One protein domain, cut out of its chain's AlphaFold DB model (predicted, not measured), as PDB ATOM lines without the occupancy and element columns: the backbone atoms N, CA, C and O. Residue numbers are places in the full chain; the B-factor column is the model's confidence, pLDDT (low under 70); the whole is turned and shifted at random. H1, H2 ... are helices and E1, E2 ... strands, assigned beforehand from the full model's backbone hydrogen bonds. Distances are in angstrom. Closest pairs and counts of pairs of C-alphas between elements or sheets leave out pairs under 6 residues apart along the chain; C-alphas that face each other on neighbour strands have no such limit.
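Overview. This is residues 8 to 77 of the 129 residues of a protein of Phytophthora parasitica P1569 (UniProt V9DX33). Three short helices, H1, H2 and H3, cluster in the middle of the model, with a small strand hairpin, E1 and E2, at one end and a helical hairpin, H4 and H5, at the other end. The printed part has 70 residues, with named elements in the order H1, H2, E1, E2, H3, H4, H5; the sheet is E1 - E2, antiparallel, and the class is mostly helix. It is only just compact, close to loose, with a radius of gyration of the C-alphas of 13.2 A and spans of 37 by 28 by 21 A.

Along the chain. Strand E1 is residues 32 to 35 and E2 residues 38 to 41. H1 is residues 11 to 18, its C-alpha 11 at (19.803, 108.139, 100.803); H2 is residues 24 to 31 and H3 residues 43 to 49. H4, residues 52 to 63, spans 14.5 A; H5, residues 65 to 75, spans 15.4 A and ends with C-alpha 75 at (27.297, 96.888, 89.794).

Arrangement. In the hairpin of E1 and E2, N 33 and O 40 are 2.8 A apart, within hydrogen-bond range. H2 and H3 touch, closest at the C-alphas of Met 31 and Gly 45, 4.1 A, at a steep tilt of 41 degrees, opposite ways. H1 touches H2, closest at the C-alphas of Gln 16 and Lys 24, 6.3 A. H1 and H3 only just touch, with 3 pairs of C-alphas within 8 A, the closest those of Ala 15 and His 49, 5.7 A. H3 and H4 meet only through their link. H4 and H5 touch at a shallow tilt of 13 degrees, opposite ways, with the C-alphas of Glu 61 and Ala 68 closest, 5.2 A. Helix packing is part aligned, part crossed: 2 of 4 touching pairs stand at a shallow tilt. Every O i to N i+4 pair is within hydrogen-bond range in H1, H2, H3 and H5, and 5 of 8 in H4.

Size, cuts and confidence. The two C-alphas farthest apart, those of Arg 36 and Pro 65, are 38.0 A apart. The printed part has no cut, and its links between named elements are tight. Residues 8 and 36 to 37 have pLDDT under 70; the mean of the printed part is 86.4.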
ATOM      1  N   GLU A   8      25.759 114.032  96.578       69.94
ATOM      2  CA  GLU A   8      25.461 113.124  97.675       69.94
ATOM      3  C   GLU A   8      23.939 112.931  97.697       69.94
ATOM      4  O   GLU A   8      23.214 113.829  98.134       69.94
ATOM      5  N   PRO A   9      23.410 111.826  97.129       72.88
ATOM      6  CA  PRO A   9      21.984 111.553  97.188       72.88
ATOM      7  C   PRO A   9      21.553 111.491  98.648       72.88
ATOM      8  O   PRO A   9      22.222 110.861  99.471       72.88
ATOM      9  N   GLU A  10      20.413 112.094  98.972       86.69
ATOM     10  CA  GLU A  10      19.833 111.943 100.300       86.69
ATOM     11  C   GLU A  10      19.259 110.524 100.419       86.69
ATOM     12  O   GLU A  10      18.096 110.260 100.111       86.69
ATOM     13  N   TRP A  11      20.111 109.572 100.811       85.75
ATOM     14  CA  TRP A  11      19.803 108.139 100.803       85.75
ATOM     15  C   TRP A  11      18.566 107.778 101.621       85.75
ATOM     16  O   TRP A  11      17.882 106.809 101.295       85.75
ATOM     17  N   LEU A  12      18.245 108.572 102.643       86.88
ATOM     18  CA  LEU A  12      17.025 108.410 103.424       86.88
ATOM     19  C   LEU A  12      15.764 108.702 102.600       86.88
ATOM     20  O   LEU A  12      14.772 107.990 102.731       86.88
ATOM     21  N   GLU A  13      15.793 109.712 101.728       88.44
ATOM     22  CA  GLU A  13      14.676 109.970 100.814       88.44
ATOM     23  C   GLU A  13      14.542 108.866  99.772       88.44
ATOM     24  O   GLU A  13      13.431 108.415  99.496       88.44
ATOM     25  N   VAL A  14      15.667 108.405  99.219       89.00
ATOM     26  CA  VAL A  14      15.678 107.300  98.250       89.00
ATOM     27  C   VAL A  14      15.083 106.039  98.883       89.00
ATOM     28  O   VAL A  14      14.199 105.414  98.296       89.00
ATOM     29  N   ALA A  15      15.499 105.707 100.108       89.19
ATOM     30  CA  ALA A  15      14.961 104.578 100.857       89.19
ATOM     31  C   ALA A  15      13.457 104.727 101.121       89.19
ATOM     32  O   ALA A  15      12.716 103.762 100.938       89.19
ATOM     33  N   GLN A  16      12.988 105.922 101.492       90.50
ATOM     34  CA  GLN A  16      11.564 106.178 101.725       90.50
ATOM     35  C   GLN A  16      10.729 106.020 100.448       90.50
ATOM     36  O   GLN A  16       9.640 105.452 100.490       90.50
ATOM     37  N   ARG A  17      11.226 106.507  99.302       89.19
ATOM     38  CA  ARG A  17      10.532 106.370  98.007       89.19
ATOM     39  C   ARG A  17      10.425 104.910  97.573       89.19
ATOM     40  O   ARG A  17       9.399 104.518  97.024       89.19
ATOM     41  N   GLN A  18      11.467 104.114  97.816       89.81
ATOM     42  CA  GLN A  18      11.484 102.688  97.474       89.81
ATOM     43  C   GLN A  18      10.695 101.823  98.467       89.81
ATOM     44  O   GLN A  18      10.171 100.781  98.080       89.81
ATOM     45  N   ASN A  19      10.573 102.257  99.725       89.94
ATOM     46  CA  ASN A  19       9.864 101.545 100.789       89.94
ATOM     47  C   ASN A  19       8.761 102.434 101.392       89.94
ATOM     48  O   ASN A  19       8.889 102.874 102.537       89.94
ATOM     49  N   PRO A  20       7.666 102.696 100.654       89.69
ATOM     50  CA  PRO A  20       6.611 103.600 101.113       89.69
ATOM     51  C   PRO A  20       5.888 103.105 102.377       89.69
ATOM     52  O   PRO A  20       5.287 103.909 103.084       89.69
ATOM     53  N   ASP A  21       5.964 101.805 102.673       92.00
ATOM     54  CA  ASP A  21       5.294 101.172 103.814       92.00
ATOM     55  C   ASP A  21       6.051 101.333 105.149       92.00
ATOM     56  O   ASP A  21       5.502 101.023 106.207       92.00
ATOM     57  N   ILE A  22       7.309 101.784 105.120       90.12
ATOM     58  CA  ILE A  22       8.156 101.929 106.312       90.12
ATOM     59  C   ILE A  22       8.219 103.408 106.697       90.12
ATOM     60  O   ILE A  22       8.344 104.275 105.833       90.12
ATOM     61  N   GLN A  23       8.132 103.704 107.996       90.50
ATOM     62  CA  GLN A  23       8.264 105.075 108.486       90.50
ATOM     63  C   GLN A  23       9.702 105.582 108.335       90.50
ATOM     64  O   GLN A  23      10.672 104.829 108.479       90.50
ATOM     65  N   LYS A  24       9.843 106.886 108.079       88.44
ATOM     66  CA  LYS A  24      11.144 107.522 107.822       88.44
ATOM     67  C   LYS A  24      12.075 107.415 109.029       88.44
ATOM     68  O   LYS A  24      13.285 107.259 108.869       88.44
ATOM     69  N   GLU A  25      11.523 107.472 110.236       88.12
ATOM     70  CA  GLU A  25      12.258 107.355 111.495       88.12
ATOM     71  C   GLU A  25      12.846 105.950 111.670       88.12
ATOM     72  O   GLU A  25      14.017 105.809 112.034       88.12
ATOM     73  N   ASP A  26      12.066 104.919 111.337       88.69
ATOM     74  CA  ASP A  26      12.500 103.523 111.399       88.69
ATOM     75  C   ASP A  26      13.604 103.245 110.374       88.69
ATOM     76  O   ASP A  26      14.601 102.595 110.697       88.69
ATOM     77  N   LEU A  27      13.476 103.787 109.157       87.69
ATOM     78  CA  LEU A  27      14.522 103.715 108.133       87.69
ATOM     79  C   LEU A  27      15.795 104.436 108.576       87.69
ATOM     80  O   LEU A  27      16.882 103.877 108.459       87.69
ATOM     81  N   SER A  28      15.672 105.645 109.126       87.44
ATOM     82  CA  SER A  28      16.815 106.423 109.614       87.44
ATOM     83  C   SER A  28      17.587 105.663 110.690       87.44
ATOM     84  O   SER A  28      18.810 105.535 110.601       87.44
ATOM     85  N   SER A  29      16.868 105.080 111.653       87.12
ATOM     86  CA  SER A  29      17.444 104.249 112.711       87.12
ATOM     87  C   SER A  29      18.106 102.982 112.157       87.12
ATOM     88  O   SER A  29      19.232 102.654 112.524       87.12
ATOM     89  N   ALA A  30      17.457 102.289 111.217       86.75
ATOM     90  CA  ALA A  30      17.980 101.056 110.627       86.75
ATOM     91  C   ALA A  30      19.190 101.277 109.703       86.75
ATOM     92  O   ALA A  30      20.049 100.399 109.568       86.75
ATOM     93  N   MET A  31      19.247 102.427 109.032       88.00
ATOM     94  CA  MET A  31      20.276 102.756 108.047       88.00
ATOM     95  C   MET A  31      21.476 103.473 108.648       88.00
ATOM     96  O   MET A  31      22.473 103.632 107.952       88.00
ATOM     97  N   SER A  32      21.420 103.876 109.910       87.44
ATOM     98  CA  SER A  32      22.454 104.696 110.528       87.44
ATOM     99  C   SER A  32      23.086 103.991 111.727       87.44
ATOM    100  O   SER A  32      22.467 103.167 112.393       87.44
ATOM    101  N   THR A  33      24.344 104.307 112.009       85.12
ATOM    102  CA  THR A  33      25.086 103.812 113.171       85.12
ATOM    103  C   THR A  33      25.742 104.968 113.898       85.12
ATOM    104  O   THR A  33      26.264 105.890 113.270       85.12
ATOM    105  N   ASP A  34      25.744 104.891 115.224       79.75
ATOM    106  CA  ASP A  34      26.401 105.888 116.056       79.75
ATOM    107  C   ASP A  34      27.924 105.690 115.988       79.75
ATOM    108  O   ASP A  34      28.446 104.615 116.307       79.75
ATOM    109  N   SER A  35      28.643 106.707 115.513       71.12
ATOM    110  CA  SER A  35      30.104 106.718 115.491       71.12
ATOM    111  C   SER A  35      30.624 107.762 116.469       71.12
ATOM    112  O   SER A  35      29.983 108.775 116.738       71.12
ATOM    113  N   ARG A  36      31.861 107.572 116.940       66.50
ATOM    114  CA  ARG A  36      32.529 108.523 117.845       66.50
ATOM    115  C   ARG A  36      32.603 109.960 117.299       66.50
ATOM    116  O   ARG A  36      32.802 110.874 118.089       66.50
ATOM    117  N   ASN A  37      32.432 110.149 115.986       68.31
ATOM    118  CA  ASN A  37      32.493 111.442 115.304       68.31
ATOM    119  C   ASN A  37      31.126 111.910 114.759       68.31
ATOM    120  O   ASN A  37      31.085 112.836 113.954       68.31
ATOM    121  N   GLY A  38      30.022 111.280 115.176       72.31
ATOM    122  CA  GLY A  38      28.662 111.583 114.721       72.31
ATOM    123  C   GLY A  38      28.005 110.426 113.968       72.31
ATOM    124  O   GLY A  38      28.588 109.349 113.818       72.31
ATOM    125  N   MET A  39      26.778 110.663 113.496       73.50
ATOM    126  CA  MET A  39      25.974 109.661 112.799       73.50
ATOM    127  C   MET A  39      26.589 109.320 111.442       73.50
ATOM    128  O   MET A  39      26.825 110.210 110.625       73.50
ATOM    129  N   CYS A  40      26.839 108.038 111.188       80.88
ATOM    130  CA  CYS A  40      27.290 107.558 109.886       80.88
ATOM    131  C   CYS A  40      26.302 106.547 109.308       80.88
ATOM    132  O   CYS A  40      25.594 105.858 110.042       80.88
ATOM    133  N   TRP A  41      26.258 106.443 107.981       84.06
ATOM    134  CA  TRP A  41      25.428 105.439 107.330       84.06
ATOM    135  C   TRP A  41      26.000 104.034 107.542       84.06
ATOM    136  O   TRP A  41      27.159 103.748 107.232       84.06
ATOM    137  N   SER A  42      25.152 103.131 108.022       87.50
ATOM    138  CA  SER A  42      25.396 101.696 108.035       87.50
ATOM    139  C   SER A  42      25.379 101.176 106.607       87.50
ATOM    140  O   SER A  42      24.338 101.169 105.951       87.50
ATOM    141  N   LEU A  43      26.518 100.669 106.132       84.19
ATOM    142  CA  LEU A  43      26.612 100.070 104.800       84.19
ATOM    143  C   LEU A  43      25.594  98.932 104.614       84.19
ATOM    144  O   LEU A  43      24.948  98.830 103.574       84.19
ATOM    145  N   LEU A  44      25.430  98.085 105.633       86.19
ATOM    146  CA  LEU A  44      24.488  96.968 105.579       86.19
ATOM    147  C   LEU A  44      23.032  97.455 105.613       86.19
ATOM    148  O   LEU A  44      22.185  96.891 104.923       86.19
ATOM    149  N   GLY A  45      22.750  98.505 106.390       88.00
ATOM    150  CA  GLY A  45      21.432  99.135 106.438       88.00
ATOM    151  C   GLY A  45      21.055  99.764 105.096       88.00
ATOM    152  O   GLY A  45      19.959  99.517 104.595       88.00
ATOM    153  N   LEU A  46      21.997 100.473 104.466       86.69
ATOM    154  CA  LEU A  46      21.851 101.007 103.112       86.69
ATOM    155  C   LEU A  46      21.525  99.900 102.107       86.69
ATOM    156  O   LEU A  46      20.497  99.977 101.448       86.69
ATOM    157  N   TYR A  47      22.326  98.832 102.034       85.44
ATOM    158  CA  TYR A  47      22.074  97.741 101.078       85.44
ATOM    159  C   TYR A  47      20.759  96.995 101.306       85.44
ATOM    160  O   TYR A  47      20.228  96.389 100.380       85.44
ATOM    161  N   LYS A  48      20.250  96.993 102.538       89.75
ATOM    162  CA  LYS A  48      18.991  96.325 102.867       89.75
ATOM    163  C   LYS A  48      17.774  97.120 102.396       89.75
ATOM    164  O   LYS A  48      16.779  96.511 102.015       89.75
ATOM    165  N   HIS A  49      17.842  98.446 102.475       89.75
ATOM    166  CA  HIS A  49      16.693  99.326 102.257       89.75
ATOM    167  C   HIS A  49      16.787 100.148 100.968       89.75
ATOM    168  O   HIS A  49      15.790 100.733 100.559       89.75
ATOM    169  N   VAL A  50      17.944 100.179 100.309       90.44
ATOM    170  CA  VAL A  50      18.156 100.902  99.055       90.44
ATOM    171  C   VAL A  50      18.593  99.935  97.961       90.44
ATOM    172  O   VAL A  50      19.691  99.376  97.996       90.44
ATOM    173  N   ASP A  51      17.761  99.802  96.933       90.12
ATOM    174  CA  ASP A  51      18.151  99.225  95.654       90.12
ATOM    175  C   ASP A  51      18.826 100.306  94.796       90.12
ATOM    176  O   ASP A  51      18.193 101.145  94.143       90.12
ATOM    177  N   VAL A  52      20.160 100.278  94.806       88.62
ATOM    178  CA  VAL A  52      21.013 101.203  94.047       88.62
ATOM    179  C   VAL A  52      20.836 101.020  92.534       88.62
ATOM    180  O   VAL A  52      20.894 101.995  91.782       88.62
ATOM    181  N   LEU A  53      20.593  99.792  92.059       89.50
ATOM    182  CA  LEU A  53      20.387  99.526  90.632       89.50
ATOM    183  C   LEU A  53      19.045 100.080  90.153       89.50
ATOM    184  O   LEU A  53      18.967 100.595  89.032       89.50
ATOM    185  N   GLN A  54      18.013  99.990  90.993       90.69
ATOM    186  CA  GLN A  54      16.727 100.627  90.739       90.69
ATOM    187  C   GLN A  54      16.866 102.151  90.732       90.69
ATOM    188  O   GLN A  54      16.406 102.792  89.791       90.69
ATOM    189  N   TRP A  55      17.579 102.737  91.700       90.56
ATOM    190  CA  TRP A  55      17.800 104.185  91.729       90.56
ATOM    191  C   TRP A  55      18.497 104.700  90.459       90.56
ATOM    192  O   TRP A  55      18.044 105.672  89.852       90.56
ATOM    193  N   PHE A  56      19.547 104.013  89.986       89.44
ATOM    194  CA  PHE A  56      20.207 104.378  88.727       89.44
ATOM    195  C   PHE A  56      19.312 104.205  87.496       89.44
ATOM    196  O   PHE A  56      19.531 104.888  86.501       89.44
ATOM    197  N   ARG A  57      18.340 103.290  87.528       89.94
ATOM    198  CA  ARG A  57      17.381 103.099  86.434       89.94
ATOM    199  C   ARG A  57      16.328 104.204  86.409       89.94
ATOM    200  O   ARG A  57      16.033 104.712  85.337       89.94
ATOM    201  N   ASP A  58      15.780 104.553  87.564       89.56
ATOM    202  CA  ASP A  58      14.590 105.402  87.632       89.56
ATOM    203  C   ASP A  58      14.970 106.892  87.686       89.56
ATOM    204  O   ASP A  58      14.465 107.699  86.908       89.56
ATOM    205  N   GLU A  59      15.908 107.263  88.564       87.19
ATOM    206  CA  GLU A  59      16.326 108.657  88.768       87.19
ATOM    207  C   GLU A  59      17.656 108.950  88.065       87.19
ATOM    208  O   GLU A  59      17.777 109.919  87.308       87.19
ATOM    209  N   GLY A  60      18.654 108.083  88.267       84.88
ATOM    210  CA  GLY A  60      20.011 108.290  87.761       84.88
ATOM    211  C   GLY A  60      20.095 108.355  86.236       84.88
ATOM    212  O   GLY A  60      20.896 109.121  85.709       84.88
ATOM    213  N   GLU A  61      19.255 107.608  85.515       88.75
ATOM    214  CA  GLU A  61      19.215 107.607  84.048       88.75
ATOM    215  C   GLU A  61      18.750 108.954  83.485       88.75
ATOM    216  O   GLU A  61      19.282 109.403  82.473       88.75
ATOM    217  N   SER A  62      17.828 109.634  84.173       88.00
ATOM    218  CA  SER A  62      17.356 110.966  83.775       88.00
ATOM    219  C   SER A  62      18.394 112.065  84.030       88.00
ATOM    220  O   SER A  62      18.525 112.994  83.234       88.00
ATOM    221  N   LEU A  63      19.158 111.943  85.122       86.81
ATOM    222  CA  LEU A  63      20.150 112.937  85.538       86.81
ATOM    223  C   LEU A  63      21.489 112.751  84.812       86.81
ATOM    224  O   LEU A  63      22.113 113.725  84.390       86.81
ATOM    225  N   TYR A  64      21.928 111.500  84.658       86.50
ATOM    226  CA  TYR A  64      23.247 111.135  84.143       86.50
ATOM    227  C   TYR A  64      23.189 109.850  83.294       86.50
ATOM    228  O   TYR A  64      23.669 108.803  83.737       86.50
ATOM    229  N   PRO A  65      22.679 109.898  82.049       88.94
ATOM    230  CA  PRO A  65      22.445 108.700  81.234       88.94
ATOM    231  C   PRO A  65      23.678 107.794  81.071       88.94
ATOM    232  O   PRO A  65      23.602 106.575  81.239       88.94
ATOM    233  N   SER A  66      24.843 108.385  80.781       90.69
ATOM    234  CA  SER A  66      26.097 107.649  80.570       90.69
ATOM    235  C   SER A  66      26.636 107.024  81.858       90.69
ATOM    236  O   SER A  66      27.029 105.856  81.857       90.69
ATOM    237  N   MET A  67      26.612 107.768  82.966       88.75
ATOM    238  CA  MET A  67      27.065 107.271  84.268       88.75
ATOM    239  C   MET A  67      26.115 106.222  84.834       88.75
ATOM    240  O   MET A  67      26.577 105.209  85.347       88.75
ATOM    241  N   ALA A  68      24.804 106.410  84.692       89.81
ATOM    242  CA  ALA A  68      23.806 105.436  85.115       89.81
ATOM    243  C   ALA A  68      23.933 104.120  84.344       89.81
ATOM    244  O   ALA A  68      23.843 103.038  84.927       89.81
ATOM    245  N   LEU A  69      24.191 104.184  83.034       90.44
ATOM    246  CA  LEU A  69      24.490 102.992  82.244       90.44
ATOM    247  C   LEU A  69      25.766 102.298  82.740       90.44
ATOM    248  O   LEU A  69      25.748 101.088  82.980       90.44
ATOM    249  N   LEU A  70      26.851 103.052  82.947       91.38
ATOM    250  CA  LEU A  70      28.119 102.510  83.441       91.38
ATOM    251  C   LEU A  70      27.963 101.864  84.827       91.38
ATOM    252  O   LEU A  70      28.435 100.747  85.036       91.38
ATOM    253  N   ALA A  71      27.270 102.535  85.748       89.50
ATOM    254  CA  ALA A  71      27.022 102.056  87.102       89.50
ATOM    255  C   ALA A  71      26.209 100.759  87.096       89.50
ATOM    256  O   ALA A  71      26.614  99.790  87.734       89.50
ATOM    257  N   ARG A  72      25.125 100.683  86.309       90.50
ATOM    258  CA  ARG A  72      24.321  99.455  86.172       90.50
ATOM    259  C   ARG A  72      25.135  98.292  85.598       90.50
ATOM    260  O   ARG A  72      25.006  97.171  86.081       90.50
ATOM    261  N   ILE A  73      26.004  98.543  84.613       90.56
ATOM    262  CA  ILE A  73      26.889  97.509  84.050       90.56
ATOM    263  C   ILE A  73      27.942  97.064  85.068       90.56
ATOM    264  O   ILE A  73      28.250  95.877  85.148       90.56
ATOM    265  N   HIS A  74      28.526  97.995  85.821       89.19
ATOM    266  CA  HIS A  74      29.573  97.683  86.790       89.19
ATOM    267  C   HIS A  74      29.014  96.932  88.003       89.19
ATOM    268  O   HIS A  74      29.518  95.865  88.341       89.19
ATOM    269  N   LEU A  75      27.945  97.453  88.608       86.06
ATOM    270  CA  LEU A  75      27.297  96.888  89.794       86.06
ATOM    271  C   LEU A  75      26.483  95.626  89.484       86.06
ATOM    272  O   LEU A  75      26.317  94.775  90.350       86.06
ATOM    273  N   GLY A  76      26.005  95.466  88.247       85.44
ATOM    274  CA  GLY A  76      25.325  94.247  87.800       85.44
ATOM    275  C   GLY A  76      26.256  93.040  87.634       85.44
ATOM    276  O   GLY A  76      25.781  91.919  87.438       85.44
ATOM    277  N   LYS A  77      27.581  93.229  87.708       84.56
ATOM    278  CA  LYS A  77      28.534  92.116  87.687       84.56
ATOM    279  C   LYS A  77      28.489  91.387  89.022       84.56
ATOM    280  O   LYS A  77      28.840  91.934  90.063       84.56
TER     281      LYS A  77